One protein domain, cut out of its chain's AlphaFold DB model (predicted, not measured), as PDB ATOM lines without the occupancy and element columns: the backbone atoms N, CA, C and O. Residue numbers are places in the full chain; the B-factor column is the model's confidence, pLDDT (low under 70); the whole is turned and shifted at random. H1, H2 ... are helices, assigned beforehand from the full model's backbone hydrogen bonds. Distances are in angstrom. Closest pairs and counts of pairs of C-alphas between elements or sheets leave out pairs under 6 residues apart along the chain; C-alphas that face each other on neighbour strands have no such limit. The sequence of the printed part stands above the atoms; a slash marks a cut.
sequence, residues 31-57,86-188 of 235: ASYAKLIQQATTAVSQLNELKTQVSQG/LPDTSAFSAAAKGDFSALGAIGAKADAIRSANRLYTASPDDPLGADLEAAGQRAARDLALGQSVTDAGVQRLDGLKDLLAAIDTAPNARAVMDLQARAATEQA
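Overview. This is residues 31 to 57 and 86 to 188 of the 235 residues of the protein "Type IV secretion system protein" of Caulobacterales bacterium 32-69-10 (UniProt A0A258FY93). A long rod is built along one very long helix, H4. H1 and H5 pack beside its last part as a slim three-helix bundle, while short H3 crosses its earlier part steeply and small H2 touches no helix. The printed part has 130 residues with five named helices, H1 to H5 in chain order, and no named strand; the class is all helix. It is extended, with a radius of gyration of the C-alphas of 21.6 A and spans of 76 by 27 by 19 A.

Arrangement. H4, residues 129 to 168, is the hub, touching three helices. With residues 149 to 167 alone it touches H1, residues 31 to 57, the same way at a shallow tilt of 15 degrees; the closest C-alphas, of Tyr 33 and Thr 150, are 5.4 A apart. H5, residues 173 to 188, forms a helical hairpin with H4, which touches it with residues 163 to 167 alone; the closest C-alphas, of Ile 167 and Val 176, are 6.0 A apart, at a shallow tilt of 19 degrees. H5 also touches H1, opposite ways at a shallow tilt of 25 degrees, the closest C-alphas being those of Val 44 and Ala 183 at 6.4 A. H3, residues 105 to 116, touches H4 residues 136 to 148 alone, opposite ways at a steep tilt of 52 degrees; the closest C-alphas, of Ala 110 and Arg 141, are 4.6 A apart. H2, residues 89 to 95, is apart from H4 and from H3. Every O i to N i+4 pair is within hydrogen-bond range in H1, H3, H4 and H5, and 2 of 3 are in H2.

Along the chain. H4 is 59.2 A long, from C-alpha 129 at (51.914, -28.832, 56.023) to C-alpha 168 at (8.916, -41.678, 17.354). H1 is 39.6 A, H5 22.8 A, H3 16.5 A and H2 10.4 A long. C-alpha 31 is at (33.875, -27.269, 29.043).

Size, cuts and confidence. The C-alphas of Gly 57 and Asp 125, 76.2 A apart, are the two farthest apart. Residues 58 to 85 are not printed, and C-alphas 57 and 86 are 41.0 A apart across this cut. The link from H3 to H4 is long, and residues 123 to 128 stand free. The mean pLDDT of the printed part is 76.2; residues 31 to 32, 51, 54 to 57, 86 to 104 and 173 are under 70.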
ATOM      1  N   ALA A  31      34.051 -27.434  30.486       60.22
ATOM      2  CA  ALA A  31      33.875 -27.269  29.043       60.22
ATOM      3  C   ALA A  31      33.225 -28.483  28.343       60.22
ATOM      4  O   ALA A  31      32.447 -28.309  27.400       60.22
ATOM      5  N   SER A  32      33.496 -29.711  28.797       67.62
ATOM      6  CA  SER A  32      32.866 -30.929  28.264       67.62
ATOM      7  C   SER A  32      31.381 -30.975  28.611       67.62
ATOM      8  O   SER A  32      30.551 -31.286  27.759       67.62
ATOM      9  N   TYR A  33      31.023 -30.568  29.828       73.44
ATOM     10  CA  TYR A  33      29.630 -30.486  30.251       73.44
ATOM     11  C   TYR A  33      28.867 -29.336  29.572       73.44
ATOM     12  O   TYR A  33      27.715 -29.516  29.188       73.44
ATOM     13  N   ALA A  34      29.511 -28.194  29.304       74.81
ATOM     14  CA  ALA A  34      28.909 -27.123  28.505       74.81
ATOM     15  C   ALA A  34      28.522 -27.604  27.092       74.81
ATOM     16  O   ALA A  34      27.429 -27.302  26.607       74.81
ATOM     17  N   LYS A  35      29.378 -28.417  26.455       83.56
ATOM     18  CA  LYS A  35      29.052 -29.074  25.178       83.56
ATOM     19  C   LYS A  35      27.890 -30.059  25.319       83.56
ATOM     20  O   LYS A  35      27.023 -30.077  24.450       83.56
ATOM     21  N   LEU A  36      27.836 -30.837  26.403       81.69
ATOM     22  CA  LEU A  36      26.715 -31.746  26.677       81.69
ATOM     23  C   LEU A  36      25.396 -30.984  26.878       81.69
ATOM     24  O   LEU A  36      24.378 -31.390  26.330       81.69
ATOM     25  N   ILE A  37      25.404 -29.844  27.578       82.44
ATOM     26  CA  ILE A  37      24.239 -28.950  27.705       82.44
ATOM     27  C   ILE A  37      23.790 -28.423  26.343       82.44
ATOM     28  O   ILE A  37      22.592 -28.381  26.058       82.44
ATOM     29  N   GLN A  38      24.734 -28.021  25.492       86.06
ATOM     30  CA  GLN A  38      24.411 -27.561  24.146       86.06
ATOM     31  C   GLN A  38      23.749 -28.685  23.337       86.06
ATOM     32  O   GLN A  38      22.693 -28.470  22.751       86.06
ATOM     33  N   GLN A  39      24.320 -29.892  23.369       86.31
ATOM     34  CA  GLN A  39      23.744 -31.073  22.722       86.31
ATOM     35  C   GLN A  39      22.355 -31.409  23.276       86.31
ATOM     36  O   GLN A  39      21.441 -31.680  22.501       86.31
ATOM     37  N   ALA A  40      22.172 -31.326  24.595       85.38
ATOM     38  CA  ALA A  40      20.889 -31.531  25.254       85.38
ATOM     39  C   ALA A  40      19.843 -30.500  24.795       85.38
ATOM     40  O   ALA A  40      18.720 -30.863  24.462       85.38
ATOM     41  N   THR A  41      20.230 -29.227  24.692       85.00
ATOM     42  CA  THR A  41      19.360 -28.151  24.188       85.00
ATOM     43  C   THR A  41      18.965 -28.393  22.731       85.00
ATOM     44  O   THR A  41      17.800 -28.237  22.365       85.00
ATOM     45  N   THR A  42      19.913 -28.819  21.891       87.94
ATOM     46  CA  THR A  42      19.637 -29.187  20.498       87.94
ATOM     47  C   THR A  42      18.682 -30.377  20.410       87.94
ATOM     48  O   THR A  42      17.724 -30.315  19.644       87.94
ATOM     49  N   ALA A  43      18.889 -31.422  21.215       85.25
ATOM     50  CA  ALA A  43      17.992 -32.574  21.264       85.25
ATOM     51  C   ALA A  43      16.566 -32.154  21.663       85.25
ATOM     52  O   ALA A  43      15.607 -32.543  21.003       85.25
ATOM     53  N   VAL A  44      16.414 -31.282  22.667       85.44
ATOM     54  CA  VAL A  44      15.100 -30.740  23.051       85.44
ATOM     55  C   VAL A  44      14.454 -29.925  21.925       85.44
ATOM     56  O   VAL A  44      13.245 -30.032  21.712       85.44
ATOM     57  N   SER A  45      15.228 -29.148  21.164       86.62
ATOM     58  CA  SER A  45      14.707 -28.444  19.982       86.62
ATOM     59  C   SER A  45      14.152 -29.420  18.942       86.62
ATOM     60  O   SER A  45      13.028 -29.244  18.475       86.62
ATOM     61  N   GLN A  46      14.895 -30.489  18.644       85.56
ATOM     62  CA  GLN A  46      14.475 -31.524  17.693       85.56
ATOM     63  C   GLN A  46      13.190 -32.236  18.146       85.56
ATOM     64  O   GLN A  46      12.290 -32.449  17.333       85.56
ATOM     65  N   LEU A  47      13.046 -32.525  19.449       84.56
ATOM     66  CA  LEU A  47      11.807 -33.080  20.018       84.56
ATOM     67  C   LEU A  47      10.592 -32.183  19.728       84.56
ATOM     68  O   LEU A  47       9.522 -32.666  19.349       84.56
ATOM     69  N   ASN A  48      10.748 -30.868  19.893       82.12
ATOM     70  CA  ASN A  48       9.670 -29.904  19.658       82.12
ATOM     71  C   ASN A  48       9.283 -29.800  18.171       82.12
ATOM     72  O   ASN A  48       8.104 -29.606  17.846       82.12
ATOM     73  N   GLU A  49      10.248 -29.951  17.264       83.19
ATOM     74  CA  GLU A  49      10.006 -29.968  15.817       83.19
ATOM     75  C   GLU A  49       9.240 -31.228  15.385       83.19
ATOM     76  O   GLU A  49       8.205 -31.108  14.723       83.19
ATOM     77  N   LEU A  50       9.667 -32.418  15.828       75.88
ATOM     78  CA  LEU A  50       8.977 -33.688  15.545       75.88
ATOM     79  C   LEU A  50       7.533 -33.678  16.050       75.88
ATOM     80  O   LEU A  50       6.610 -34.068  15.332       75.88
ATOM     81  N   LYS A  51       7.304 -33.132  17.248       69.56
ATOM     82  CA  LYS A  51       5.953 -32.904  17.771       69.56
ATOM     83  C   LYS A  51       5.099 -32.094  16.798       69.56
ATOM     84  O   LYS A  51       3.940 -32.436  16.572       69.56
ATOM     85  N   THR A  52       5.628 -30.985  16.286       73.44
ATOM     86  CA  THR A  52       4.867 -30.081  15.413       73.44
ATOM     87  C   THR A  52       4.400 -30.817  14.158       73.44
ATOM     88  O   THR A  52       3.251 -30.659  13.744       73.44
ATOM     89  N   GLN A  53       5.239 -31.704  13.626       71.25
ATOM     90  CA  GLN A  53       4.902 -32.563  12.492       71.25
ATOM     91  C   GLN A  53       3.829 -33.604  12.856       71.25
ATOM     92  O   GLN A  53       2.836 -33.735  12.139       71.25
ATOM     93  N   VAL A  54       3.960 -34.287  14.000       66.31
ATOM     94  CA  VAL A  54       2.973 -35.282  14.467       66.31
ATOM     95  C   VAL A  54       1.616 -34.642  14.769       66.31
ATOM     96  O   VAL A  54       0.587 -35.188  14.389       66.31
ATOM     97  N   SER A  55       1.597 -33.463  15.390       66.00
ATOM     98  CA  SER A  55       0.383 -32.683  15.666       66.00
ATOM     99  C   SER A  55      -0.358 -32.306  14.380       66.00
ATOM    100  O   SER A  55      -1.576 -32.455  14.300       66.00
ATOM    101  N   GLN A  56       0.366 -31.828  13.365       66.12
ATOM    102  CA  GLN A  56      -0.218 -31.480  12.065       66.12
ATOM    103  C   GLN A  56      -0.732 -32.728  11.329       66.12
ATOM    104  O   GLN A  56      -1.831 -32.708  10.775       66.12
ATOM    105  N   GLY A  57       0.003 -33.845  11.397       60.28
ATOM    106  CA  GLY A  57      -0.439 -35.135  10.855       60.28
ATOM    107  C   GLY A  57      -1.645 -35.721  11.598       60.28
ATOM    108  O   GLY A  57      -2.537 -36.307  10.990       60.28
ATOM    109  N   LEU A  86      22.385 -33.837  43.840       44.31
ATOM    110  CA  LEU A  86      23.176 -32.670  44.227       44.31
ATOM    111  C   LEU A  86      22.730 -32.155  45.603       44.31
ATOM    112  O   LEU A  86      21.528 -31.959  45.799       44.31
ATOM    113  N   PRO A  87      23.665 -31.917  46.542       49.66
ATOM    114  CA  PRO A  87      23.333 -31.357  47.844       49.66
ATOM    115  C   PRO A  87      22.818 -29.915  47.710       49.66
ATOM    116  O   PRO A  87      23.098 -29.217  46.731       49.66
ATOM    117  N   ASP A  88      22.024 -29.489  48.695       51.91
ATOM    118  CA  ASP A  88      21.367 -28.179  48.714       51.91
ATOM    119  C   ASP A  88      22.390 -27.024  48.696       51.91
ATOM    120  O   ASP A  88      23.549 -27.192  49.082       51.91
ATOM    121  N   THR A  89      21.994 -25.827  48.252       52.69
ATOM    122  CA  THR A  89      22.916 -24.685  48.035       52.69
ATOM    123  C   THR A  89      23.667 -24.243  49.300       52.69
ATOM    124  O   THR A  89      24.738 -23.641  49.207       52.69
ATOM    125  N   SER A  90      23.167 -24.604  50.484       51.50
ATOM    126  CA  SER A  90      23.838 -24.424  51.775       51.50
ATOM    127  C   SER A  90      25.124 -25.254  51.916       51.50
ATOM    128  O   SER A  90      26.071 -24.790  52.556       51.50
ATOM    129  N   ALA A  91      25.223 -26.415  51.260       51.56
ATOM    130  CA  ALA A  91      26.398 -27.289  51.297       51.56
ATOM    131  C   ALA A  91      27.622 -26.679  50.592       51.56
ATOM    132  O   ALA A  91      28.753 -26.883  51.029       51.56
ATOM    133  N   PHE A  92      27.413 -25.852  49.561       49.81
ATOM    134  CA  PHE A  92      28.503 -25.137  48.885       49.81
ATOM    135  C   PHE A  92      29.162 -24.085  49.790       49.81
ATOM    136  O   PHE A  92      30.370 -23.872  49.712       49.81
ATOM    137  N   SER A  93      28.402 -23.479  50.708       52.38
ATOM    138  CA  SER A  93      28.943 -22.527  51.689       52.38
ATOM    139  C   SER A  93      29.771 -23.196  52.797       52.38
ATOM    140  O   SER A  93      30.699 -22.581  53.324       52.38
ATOM    141  N   ALA A  94      29.469 -24.459  53.124       48.72
ATOM    142  CA  ALA A  94      30.233 -25.284  54.062       48.72
ATOM    143  C   ALA A  94      31.511 -25.840  53.410       48.72
ATOM    144  O   ALA A  94      32.593 -25.749  53.992       48.72
ATOM    145  N   ALA A  95      31.417 -26.275  52.149       52.72
ATOM    146  CA  ALA A  95      32.567 -26.694  51.348       52.72
ATOM    147  C   ALA A  95      33.575 -25.551  51.126       52.72
ATOM    148  O   ALA A  95      34.784 -25.770  51.205       52.72
ATOM    149  N   ALA A  96      33.097 -24.315  50.939       49.06
ATOM    150  CA  ALA A  96      33.948 -23.125  50.870       49.06
ATOM    151  C   ALA A  96      34.716 -22.846  52.182       49.06
ATOM    152  O   ALA A  96      35.739 -22.161  52.170       49.06
ATOM    153  N   LYS A  97      34.249 -23.390  53.316       50.50
ATOM    154  CA  LYS A  97      34.887 -23.297  54.643       50.50
ATOM    155  C   LYS A  97      35.703 -24.540  55.019       50.50
ATOM    156  O   LYS A  97      36.226 -24.597  56.127       50.50
ATOM    157  N   GLY A  98      35.843 -25.505  54.109       40.56
ATOM    158  CA  GLY A  98      36.644 -26.712  54.322       40.56
ATOM    159  C   GLY A  98      35.898 -27.885  54.960       40.56
ATOM    160  O   GLY A  98      36.536 -28.893  55.251       40.56
ATOM    161  N   ASP A  99      34.576 -27.791  55.149       47.97
ATOM    162  CA  ASP A  99      33.749 -28.931  55.551       47.97
ATOM    163  C   ASP A  99      33.111 -29.583  54.319       47.97
ATOM    164  O   ASP A  99      32.119 -29.110  53.757       47.97
ATOM    165  N   PHE A 100      33.728 -30.678  53.884       51.66
ATOM    166  CA  PHE A 100      33.326 -31.438  52.704       51.66
ATOM    167  C   PHE A 100      32.376 -32.597  53.029       51.66
ATOM    168  O   PHE A 100      31.875 -33.239  52.107       51.66
ATOM    169  N   SER A 101      32.068 -32.841  54.308       48.75
ATOM    170  CA  SER A 101      31.103 -33.874  54.712       48.75
ATOM    171  C   SER A 101      29.692 -33.577  54.181       48.75
ATOM    172  O   SER A 101      28.943 -34.490  53.828       48.75
ATOM    173  N   ALA A 102      29.380 -32.291  53.987       48.72
ATOM    174  CA  ALA A 102      28.148 -31.806  53.372       48.72
ATOM    175  C   ALA A 102      28.050 -32.065  51.850       48.72
ATOM    176  O   ALA A 102      26.974 -31.897  51.276       48.72
ATOM    177  N   LEU A 103      29.139 -32.477  51.181       52.56
ATOM    178  CA  LEU A 103      29.158 -32.756  49.735       52.56
ATOM    179  C   LEU A 103      28.726 -34.188  49.372       52.56
ATOM    180  O   LEU A 103      28.632 -34.520  48.186       52.56
ATOM    181  N   GLY A 104      28.470 -35.051  50.363       69.56
ATOM    182  CA  GLY A 104      28.009 -36.424  50.149       69.56
ATOM    183  C   GLY A 104      28.955 -37.232  49.251       69.56
ATOM    184  O   GLY A 104      30.155 -37.320  49.507       69.56
ATOM    185  N   ALA A 105      28.424 -37.804  48.167       74.88
ATOM    186  CA  ALA A 105      29.190 -38.635  47.232       74.88
ATOM    187  C   ALA A 105      30.367 -37.898  46.562       74.88
ATOM    188  O   ALA A 105      31.381 -38.522  46.251       74.88
ATOM    189  N   ILE A 106      30.266 -36.575  46.368       75.88
ATOM    190  CA  ILE A 106      31.350 -35.768  45.785       75.88
ATOM    191  C   ILE A 106      32.521 -35.665  46.767       75.88
ATOM    192  O   ILE A 106      33.670 -35.776  46.349       75.88
ATOM    193  N   GLY A 107      32.242 -35.518  48.068       79.00
ATOM    194  CA  GLY A 107      33.267 -35.509  49.116       79.00
ATOM    195  C   GLY A 107      34.027 -36.834  49.178       79.00
ATOM    196  O   GLY A 107      35.250 -36.846  49.093       79.00
ATOM    197  N   ALA A 108      33.308 -37.962  49.180       83.94
ATOM    198  CA  ALA A 108      33.932 -39.288  49.153       83.94
ATOM    199  C   ALA A 108      34.796 -39.515  47.893       83.94
ATOM    200  O   ALA A 108      35.886 -40.085  47.973       83.94
ATOM    201  N   LYS A 109      34.340 -39.038  46.725       83.12
ATOM    202  CA  LYS A 109      35.107 -39.089  45.469       83.12
ATOM    203  C   LYS A 109      36.360 -38.209  45.545       83.12
ATOM    204  O   LYS A 109      37.421 -38.634  45.097       83.12
ATOM    205  N   ALA A 110      36.261 -37.027  46.154       85.44
ATOM    206  CA  ALA A 110      37.396 -36.139  46.393       85.44
ATOM    207  C   ALA A 110      38.439 -36.783  47.320       85.44
ATOM    208  O   ALA A 110      39.619 -36.779  46.984       85.44
ATOM    209  N   ASP A 111      38.022 -37.417  48.418       87.31
ATOM    210  CA  ASP A 111      38.934 -38.123  49.328       87.31
ATOM    211  C   ASP A 111      39.633 -39.307  48.641       87.31
ATOM    212  O   ASP A 111      40.843 -39.515  48.799       87.31
ATOM    213  N   ALA A 112      38.904 -40.062  47.813       88.56
ATOM    214  CA  ALA A 112      39.477 -41.128  46.995       88.56
ATOM    215  C   ALA A 112      40.511 -40.582  45.988       88.56
ATOM    216  O   ALA A 112      41.603 -41.132  45.856       88.56
ATOM    217  N   ILE A 113      40.216 -39.460  45.325       87.44
ATOM    218  CA  ILE A 113      41.157 -38.788  44.416       87.44
ATOM    219  C   ILE A 113      42.385 -38.283  45.181       87.44
ATOM    220  O   ILE A 113      43.515 -38.499  44.735       87.44
ATOM    221  N   ARG A 114      42.186 -37.634  46.335       90.31
ATOM    222  CA  ARG A 114      43.261 -37.092  47.173       90.31
ATOM    223  C   ARG A 114      44.203 -38.193  47.624       90.31
ATOM    224  O   ARG A 114      45.415 -37.997  47.538       90.31
ATOM    225  N   SER A 115      43.657 -39.302  48.120       89.44
ATOM    226  CA  SER A 115      44.430 -40.446  48.610       89.44
ATOM    227  C   SER A 115      45.188 -41.143  47.483       89.44
ATOM    228  O   SER A 115      46.383 -41.386  47.632       89.44
ATOM    229  N   ALA A 116      44.551 -41.369  46.329       89.88
ATOM    230  CA  ALA A 116      45.182 -42.006  45.173       89.88
ATOM    231  C   ALA A 116      46.317 -41.173  44.551       89.88
ATOM    232  O   ALA A 116      47.269 -41.736  44.019       89.88
ATOM    233  N   ASN A 117      46.237 -39.840  44.621       87.38
ATOM    234  CA  ASN A 117      47.220 -38.931  44.016       87.38
ATOM    235  C   ASN A 117      48.184 -38.305  45.043       87.38
ATOM    236  O   ASN A 117      48.924 -37.372  44.724       87.38
ATOM    237  N   ARG A 118      48.187 -38.779  46.296       89.00
ATOM    238  CA  ARG A 118      49.074 -38.247  47.336       89.00
ATOM    239  C   ARG A 118      50.496 -38.758  47.150       89.00
ATOM    240  O   ARG A 118      50.777 -39.921  47.400       89.00
ATOM    241  N   LEU A 119      51.399 -37.849  46.795       88.62
ATOM    242  CA  LEU A 119      52.834 -38.145  46.690       88.62
ATOM    243  C   LEU A 119      53.632 -37.715  47.924       88.62
ATOM    244  O   LEU A 119      54.713 -38.236  48.175       88.62
ATOM    245  N   TYR A 120      53.109 -36.755  48.687       87.25
ATOM    246  CA  TYR A 120      53.777 -36.187  49.850       87.25
ATOM    247  C   TYR A 120      52.778 -35.932  50.981       87.25
ATOM    248  O   TYR A 120      51.621 -35.563  50.749       87.25
ATOM    249  N   THR A 121      53.265 -36.133  52.202       87.25
ATOM    250  CA  THR A 121      52.595 -35.820  53.462       87.25
ATOM    251  C   THR A 121      53.586 -35.021  54.287       87.25
ATOM    252  O   THR A 121      54.649 -35.538  54.628       87.25
ATOM    253  N   ALA A 122      53.255 -33.770  54.585       86.25
ATOM    254  CA  ALA A 122      54.075 -32.968  55.477       86.25
ATOM    255  C   ALA A 122      54.045 -33.534  56.905       86.25
ATOM    256  O   ALA A 122      53.071 -34.176  57.309       86.25
ATOM    257  N   SER A 123      55.114 -33.285  57.666       85.56
ATOM    258  CA  SER A 123      55.149 -33.626  59.090       85.56
ATOM    259  C   SER A 123      54.046 -32.863  59.841       85.56
ATOM    260  O   SER A 123      53.786 -31.712  59.485       85.56
ATOM    261  N   PRO A 124      53.417 -33.437  60.885       76.88
ATOM    262  CA  PRO A 124      52.402 -32.741  61.682       76.88
ATOM    263  C   PRO A 124      52.878 -31.405  62.270       76.88
ATOM    264  O   PRO A 124      52.075 -30.496  62.451       76.88
ATOM    265  N   ASP A 125      54.184 -31.282  62.518       81.62
ATOM    266  CA  ASP A 125      54.811 -30.084  63.085       81.62
ATOM    267  C   ASP A 125      55.244 -29.058  62.020       81.62
ATOM    268  O   ASP A 125      55.806 -28.018  62.362       81.62
ATOM    269  N   ASP A 126      55.026 -29.340  60.729       80.38
ATOM    270  CA  ASP A 126      55.350 -28.417  59.641       80.38
ATOM    271  C   ASP A 126      54.273 -27.320  59.542       80.38
ATOM    272  O   ASP A 126      53.133 -27.612  59.159       80.38
ATOM    273  N   PRO A 127      54.611 -26.042  59.802       71.38
ATOM    274  CA  PRO A 127      53.662 -24.935  59.694       71.38
ATOM    275  C   PRO A 127      53.063 -24.779  58.288       71.38
ATOM    276  O   PRO A 127      51.986 -24.207  58.140       71.38
ATOM    277  N   LEU A 128      53.751 -25.271  57.248       77.56
ATOM    278  CA  LEU A 128      53.288 -25.243  55.856       77.56
ATOM    279  C   LEU A 128      52.511 -26.509  55.462       77.56
ATOM    280  O   LEU A 128      51.877 -26.540  54.404       77.56
ATOM    281  N   GLY A 129      52.530 -27.542  56.306       82.69
ATOM    282  CA  GLY A 129      51.914 -28.832  56.023       82.69
ATOM    283  C   GLY A 129      50.397 -28.761  55.891       82.69
ATOM    284  O   GLY A 129      49.834 -29.325  54.953       82.69
ATOM    285  N   ALA A 130      49.736 -28.002  56.767       79.69
ATOM    286  CA  ALA A 130      48.287 -27.807  56.714       79.69
ATOM    287  C   ALA A 130      47.836 -27.113  55.414       79.69
ATOM    288  O   ALA A 130      46.826 -27.494  54.820       79.69
ATOM    289  N   ASP A 131      48.612 -26.139  54.934       77.69
ATOM    290  CA  ASP A 131      48.325 -25.411  53.695       77.69
ATOM    291  C   ASP A 131      48.496 -26.304  52.457       77.69
ATOM    292  O   ASP A 131      47.662 -26.265  51.548       77.69
ATOM    293  N   LEU A 132      49.550 -27.129  52.436       83.12
ATOM    294  CA  LEU A 132      49.785 -28.135  51.396       83.12
ATOM    295  C   LEU A 132      48.643 -29.154  51.333       83.12
ATOM    296  O   LEU A 132      48.134 -29.451  50.250       83.12
ATOM    297  N   GLU A 133      48.201 -29.649  52.488       85.81
ATOM    298  CA  GLU A 133      47.067 -30.567  52.558       85.81
ATOM    299  C   GLU A 133      45.770 -29.915  52.089       85.81
ATOM    300  O   GLU A 133      45.055 -30.489  51.265       85.81
ATOM    301  N   ALA A 134      45.496 -28.685  52.528       82.50
ATOM    302  CA  ALA A 134      44.321 -27.947  52.094       82.50
ATOM    303  C   ALA A 134      44.338 -27.684  50.577       82.50
ATOM    304  O   ALA A 134      43.297 -27.775  49.930       82.50
ATOM    305  N   ALA A 135      45.501 -27.381  49.990       82.56
ATOM    306  CA  ALA A 135      45.646 -27.211  48.545       82.56
ATOM    307  C   ALA A 135      45.370 -28.512  47.779       82.56
ATOM    308  O   ALA A 135      44.610 -28.497  46.809       82.56
ATOM    309  N   GLY A 136      45.917 -29.637  48.248       86.00
ATOM    310  CA  GLY A 136      45.647 -30.949  47.665       86.00
ATOM    311  C   GLY A 136      44.167 -31.335  47.738       86.00
ATOM    312  O   GLY A 136      43.620 -31.845  46.763       86.00
ATOM    313  N   GLN A 137      43.503 -31.051  48.862       84.81
ATOM    314  CA  GLN A 137      42.076 -31.334  49.032       84.81
ATOM    315  C   GLN A 137      41.190 -30.481  48.115       84.81
ATOM    316  O   GLN A 137      40.236 -30.998  47.534       84.81
ATOM    317  N   ARG A 138      41.527 -29.198  47.914       83.25
ATOM    318  CA  ARG A 138      40.822 -28.336  46.947       83.25
ATOM    319  C   ARG A 138      40.921 -28.888  45.526       83.25
ATOM    320  O   ARG A 138      39.893 -29.091  44.888       83.25
ATOM    321  N   ALA A 139      42.131 -29.220  45.074       83.94
ATOM    322  CA  ALA A 139      42.341 -29.772  43.736       83.94
ATOM    323  C   ALA A 139      41.590 -31.101  43.525       83.94
ATOM    324  O   ALA A 139      40.967 -31.312  42.484       83.94
ATOM    325  N   ALA A 140      41.606 -31.989  44.525       86.06
ATOM    326  CA  ALA A 140      40.887 -33.258  44.464       86.06
ATOM    327  C   ALA A 140      39.364 -33.069  44.400       86.06
ATOM    328  O   ALA A 140      38.685 -33.748  43.628       86.06
ATOM    329  N   ARG A 141      38.829 -32.114  45.168       83.50
ATOM    330  CA  ARG A 141      37.414 -31.732  45.131       83.50
ATOM    331  C   ARG A 141      37.018 -31.154  43.780       83.50
ATOM    332  O   ARG A 141      35.978 -31.540  43.256       83.50
ATOM    333  N   ASP A 142      37.819 -30.260  43.213       80.62
ATOM    334  CA  ASP A 142      37.505 -29.641  41.924       80.62
ATOM    335  C   ASP A 142      37.467 -30.693  40.805       80.62
ATOM    336  O   ASP A 142      36.558 -30.681  39.973       80.62
ATOM    337  N   LEU A 143      38.373 -31.677  40.851       82.75
ATOM    338  CA  LEU A 143      38.335 -32.823  39.942       82.75
ATOM    339  C   LEU A 143      37.110 -33.719  40.181       82.75
ATOM    340  O   LEU A 143      36.432 -34.090  39.222       82.75
ATOM    341  N   ALA A 144      36.801 -34.054  41.437       83.94
ATOM    342  CA  ALA A 144      35.625 -34.855  41.781       83.94
ATOM    343  C   ALA A 144      34.336 -34.211  41.258       83.94
ATOM    344  O   ALA A 144      33.492 -34.881  40.661       83.94
ATOM    345  N   LEU A 145      34.223 -32.898  41.445       79.75
ATOM    346  CA  LEU A 145      33.112 -32.075  40.996       79.75
ATOM    347  C   LEU A 145      32.999 -32.069  39.468       79.75
ATOM    348  O   LEU A 145      31.919 -32.341  38.947       79.75
ATOM    349  N   GLY A 146      34.106 -31.841  38.753       77.94
ATOM    350  CA  GLY A 146      34.142 -31.898  37.289       77.94
ATOM    351  C   GLY A 146      33.710 -33.261  36.738       77.94
ATOM    352  O   GLY A 146      32.905 -33.334  35.804       77.94
ATOM    353  N   GLN A 147      34.163 -34.352  37.364       81.38
ATOM    354  CA  GLN A 147      33.748 -35.703  36.989       81.38
ATOM    355  C   GLN A 147      32.257 -35.936  37.265       81.38
ATOM    356  O   GLN A 147      31.543 -36.369  36.371       81.38
ATOM    357  N   SER A 148      31.758 -35.604  38.459       81.06
ATOM    358  CA  SER A 148      30.341 -35.784  38.810       81.06
ATOM    359  C   SER A 148      29.394 -34.973  37.923       81.06
ATOM    360  O   SER A 148      28.338 -35.466  37.534       81.06
ATOM    361  N   VAL A 149      29.775 -33.743  37.570       77.94
ATOM    362  CA  VAL A 149      29.015 -32.904  36.635       77.94
ATOM    363  C   VAL A 149      28.991 -33.531  35.237       77.94
ATOM    364  O   VAL A 149      27.936 -33.597  34.609       77.94
ATOM    365  N   THR A 150      30.127 -34.048  34.765       77.00
ATOM    366  CA  THR A 150      30.208 -34.732  33.466       77.00
ATOM    367  C   THR A 150      29.351 -35.999  33.442       77.00
ATOM    368  O   THR A 150      28.570 -36.176  32.508       77.00
ATOM    369  N   ASP A 151      29.437 -36.830  34.484       80.50
ATOM    370  CA  ASP A 151      28.654 -38.064  34.630       80.50
ATOM    371  C   ASP A 151      27.144 -37.765  34.570       80.50
ATOM    372  O   ASP A 151      26.401 -38.396  33.813       80.50
ATOM    373  N   ALA A 152      26.693 -36.734  35.296       78.12
ATOM    374  CA  ALA A 152      25.306 -36.277  35.262       78.12
ATOM    375  C   ALA A 152      24.883 -35.783  33.863       78.12
ATOM    376  O   ALA A 152      23.759 -36.032  33.421       78.12
ATOM    377  N   GLY A 153      25.784 -35.107  33.143       78.31
ATOM    378  CA  GLY A 153      25.544 -34.665  31.769       78.31
ATOM    379  C   GLY A 153      25.357 -35.815  30.786       78.31
ATOM    380  O   GLY A 153      24.454 -35.754  29.952       78.31
ATOM    381  N   VAL A 154      26.167 -36.870  30.903       79.88
ATOM    382  CA  VAL A 154      26.045 -38.077  30.071       79.88
ATOM    383  C   VAL A 154      24.701 -38.759  30.318       79.88
ATOM    384  O   VAL A 154      23.957 -38.996  29.368       79.88
ATOM    385  N   GLN A 155      24.338 -38.982  31.584       82.38
ATOM    386  CA  GLN A 155      23.055 -39.598  31.942       82.38
ATOM    387  C   GLN A 155      21.856 -38.798  31.423       82.38
ATOM    388  O   GLN A 155      20.895 -39.371  30.912       82.38
ATOM    389  N   ARG A 156      21.916 -37.463  31.513       81.88
ATOM    390  CA  ARG A 156      20.878 -36.597  30.948       81.88
ATOM    391  C   ARG A 156      20.794 -36.726  29.430       81.88
ATOM    392  O   ARG A 156      19.688 -36.819  28.902       81.88
ATOM    393  N   LEU A 157      21.928 -36.703  28.733       82.25
ATOM    394  CA  LEU A 157      21.942 -36.824  27.278       82.25
ATOM    395  C   LEU A 157      21.324 -38.154  26.832       82.25
ATOM    396  O   LEU A 157      20.538 -38.166  25.889       82.25
ATOM    397  N   ASP A 158      21.633 -39.250  27.519       83.19
ATOM    398  CA  ASP A 158      21.040 -40.554  27.218       83.19
ATOM    399  C   ASP A 158      19.531 -40.571  27.500       83.19
ATOM    400  O   ASP A 158      18.757 -40.975  26.635       83.19
ATOM    401  N   GLY A 159      19.081 -39.984  28.614       85.12
ATOM    402  CA  GLY A 159      17.650 -39.823  28.893       85.12
ATOM    403  C   GLY A 159      16.896 -38.985  27.846       85.12
ATOM    404  O   GLY A 159      15.727 -39.254  27.569       85.12
ATOM    405  N   LEU A 160      17.549 -37.993  27.229       86.50
ATOM    406  CA  LEU A 160      16.971 -37.216  26.125       86.50
ATOM    407  C   LEU A 160      16.902 -38.011  24.814       86.50
ATOM    408  O   LEU A 160      15.948 -37.834  24.057       86.50
ATOM    409  N   LYS A 161      17.867 -38.899  24.547       83.75
ATOM    410  CA  LYS A 161      17.796 -39.823  23.402       83.75
ATOM    411  C   LYS A 161      16.647 -40.815  23.569       83.75
ATOM    412  O   LYS A 161      15.903 -41.039  22.617       83.75
ATOM    413  N   ASP A 162      16.460 -41.346  24.774       85.38
ATOM    414  CA  ASP A 162      15.327 -42.223  25.081       85.38
ATOM    415  C   ASP A 162      13.994 -41.485  24.909       85.38
ATOM    416  O   ASP A 162      13.034 -42.033  24.369       85.38
ATOM    417  N   LEU A 163      13.942 -40.210  25.318       84.75
ATOM    418  CA  LEU A 163      12.772 -39.357  25.114       84.75
ATOM    419  C   LEU A 163      12.462 -39.157  23.621       84.75
ATOM    420  O   LEU A 163      11.295 -39.198  23.241       84.75
ATOM    421  N   LEU A 164      13.489 -38.990  22.784       80.75
ATOM    422  CA  LEU A 164      13.356 -38.885  21.326       80.75
ATOM    423  C   LEU A 164      12.792 -40.163  20.714       80.75
ATOM    424  O   LEU A 164      11.772 -40.113  20.028       80.75
ATOM    425  N   ALA A 165      13.365 -41.315  21.060       83.62
ATOM    426  CA  ALA A 165      12.877 -42.609  20.594       83.62
ATOM    427  C   ALA A 165      11.430 -42.901  21.051       83.62
ATOM    428  O   ALA A 165      10.644 -43.519  20.326       83.62
ATOM    429  N   ALA A 166      11.049 -42.440  22.247       81.19
ATOM    430  CA  ALA A 166       9.689 -42.584  22.756       81.19
ATOM    431  C   ALA A 166       8.667 -41.736  21.979       81.19
ATOM    432  O   ALA A 166       7.521 -42.161  21.844       81.19
ATOM    433  N   ILE A 167       9.054 -40.564  21.456       76.88
ATOM    434  CA  ILE A 167       8.175 -39.748  20.599       76.88
ATOM    435  C   ILE A 167       7.952 -40.440  19.254       76.88
ATOM    436  O   ILE A 167       6.808 -40.517  18.807       76.88
ATOM    437  N   ASP A 168       9.005 -40.993  18.652       77.69
ATOM    438  CA  ASP A 168       8.916 -41.678  17.354       77.69
ATOM    439  C   ASP A 168       7.999 -42.909  17.396       77.69
ATOM    440  O   ASP A 168       7.382 -43.281  16.399       77.69
ATOM    441  N   THR A 169       7.884 -43.535  18.568       81.44
ATOM    442  CA  THR A 169       7.052 -44.724  18.799       81.44
ATOM    443  C   THR A 169       5.744 -44.416  19.534       81.44
ATOM    444  O   THR A 169       4.989 -45.334  19.872       81.44
ATOM    445  N   ALA A 170       5.441 -43.138  19.787       78.75
ATOM    446  CA  ALA A 170       4.280 -42.739  20.570       78.75
ATOM    447  C   ALA A 170       2.967 -43.134  19.861       78.75
ATOM    448  O   ALA A 170       2.724 -42.727  18.724       78.75
ATOM    449  N   PRO A 171       2.056 -43.866  20.529       73.50
ATOM    450  CA  PRO A 171       0.882 -44.437  19.868       73.50
ATOM    451  C   PRO A 171      -0.226 -43.416  19.576       73.50
ATOM    452  O   PRO A 171      -1.146 -43.713  18.819       73.50
ATOM    453  N   ASN A 172      -0.209 -42.243  20.223       71.31
ATOM    454  CA  ASN A 172      -1.248 -41.223  20.072       71.31
ATOM    455  C   ASN A 172      -0.792 -39.826  20.536       71.31
ATOM    456  O   ASN A 172       0.226 -39.663  21.208       71.31
ATOM    457  N   ALA A 173      -1.609 -38.817  20.213       69.00
ATOM    458  CA  ALA A 173      -1.396 -37.406  20.551       69.00
ATOM    459  C   ALA A 173      -1.171 -37.160  22.048       69.00
ATOM    460  O   ALA A 173      -0.379 -36.304  22.437       69.00
ATOM    461  N   ARG A 174      -1.866 -37.917  22.904       70.88
ATOM    462  CA  ARG A 174      -1.762 -37.776  24.357       70.88
ATOM    463  C   ARG A 174      -0.387 -38.196  24.865       70.88
ATOM    464  O   ARG A 174       0.205 -37.450  25.635       70.88
ATOM    465  N   ALA A 175       0.137 -39.325  24.394       72.12
ATOM    466  CA  ALA A 175       1.488 -39.760  24.739       72.12
ATOM    467  C   ALA A 175       2.536 -38.712  24.322       72.12
ATOM    468  O   ALA A 175       3.428 -38.393  25.102       72.12
ATOM    469  N   VAL A 176       2.380 -38.095  23.145       76.88
ATOM    470  CA  VAL A 176       3.254 -36.993  22.698       76.88
ATOM    471  C   VAL A 176       3.151 -35.771  23.623       76.88
ATOM    472  O   VAL A 176       4.172 -35.173  23.959       76.88
ATOM    473  N   MET A 177       1.945 -35.405  24.075       73.38
ATOM    474  CA  MET A 177       1.749 -34.299  25.025       73.38
ATOM    475  C   MET A 177       2.415 -34.560  26.385       73.38
ATOM    476  O   MET A 177       3.037 -33.653  26.942       73.38
ATOM    477  N   ASP A 178       2.347 -35.787  26.904       74.00
ATOM    478  CA  ASP A 178       3.010 -36.152  28.163       74.00
ATOM    479  C   ASP A 178       4.546 -36.087  28.020       74.00
ATOM    480  O   ASP A 178       5.239 -35.517  28.871       74.00
ATOM    481  N   LEU A 179       5.091 -36.588  26.903       79.38
ATOM    482  CA  LEU A 179       6.525 -36.501  26.594       79.38
ATOM    483  C   LEU A 179       6.983 -35.043  26.413       79.38
ATOM    484  O   LEU A 179       8.087 -34.686  26.827       79.38
ATOM    485  N   GLN A 180       6.121 -34.166  25.894       74.75
ATOM    486  CA  GLN A 180       6.387 -32.728  25.814       74.75
ATOM    487  C   GLN A 180       6.462 -32.073  27.199       74.75
ATOM    488  O   GLN A 180       7.349 -31.251  27.436       74.75
ATOM    489  N   ALA A 181       5.551 -32.405  28.120       80.12
ATOM    490  CA  ALA A 181       5.603 -31.871  29.482       80.12
ATOM    491  C   ALA A 181       6.938 -32.228  30.159       80.12
ATOM    492  O   ALA A 181       7.554 -31.399  30.839       80.12
ATOM    493  N   ARG A 182       7.442 -33.439  29.886       79.94
ATOM    494  CA  ARG A 182       8.778 -33.858  30.310       79.94
ATOM    495  C   ARG A 182       9.889 -33.067  29.616       79.94
ATOM    496  O   ARG A 182      10.755 -32.547  30.310       79.94
ATOM    497  N   ALA A 183       9.846 -32.906  28.293       82.44
ATOM    498  CA  ALA A 183      10.842 -32.122  27.555       82.44
ATOM    499  C   ALA A 183      10.927 -30.663  28.048       82.44
ATOM    500  O   ALA A 183      12.019 -30.125  28.209       82.44
ATOM    501  N   ALA A 184       9.788 -30.034  28.361       80.06
ATOM    502  CA  ALA A 184       9.746 -28.686  28.931       80.06
ATOM    503  C   ALA A 184      10.398 -28.622  30.322       80.06
ATOM    504  O   ALA A 184      11.121 -27.672  30.630       80.06
ATOM    505  N   THR A 185      10.184 -29.653  31.144       84.25
ATOM    506  CA  THR A 185      10.853 -29.785  32.444       84.25
ATOM    507  C   THR A 185      12.365 -29.922  32.266       84.25
ATOM    508  O   THR A 185      13.122 -29.208  32.924       84.25
ATOM    509  N   GLU A 186      12.820 -30.766  31.335       81.56
ATOM    510  CA  GLU A 186      14.248 -30.921  31.034       81.56
ATOM    511  C   GLU A 186      14.867 -29.613  30.530       81.56
ATOM    512  O   GLU A 186      15.939 -29.236  30.991       81.56
ATOM    513  N   GLN A 187      14.171 -28.859  29.674       85.56
ATOM    514  CA  GLN A 187      14.640 -27.553  29.201       85.56
ATOM    515  C   GLN A 187      14.860 -26.562  30.352       85.56
ATOM    516  O   GLN A 187      15.886 -25.881  30.404       85.56
ATOM    517  N   ALA A 188      13.916 -26.488  31.296       83.38
ATOM    518  CA  ALA A 188      14.042 -25.626  32.470       83.38
ATOM    519  C   ALA A 188      15.212 -26.059  33.366       83.38
ATOM    520  O   ALA A 188      15.946 -25.220  33.893       83.38
TER     521      ALA A 188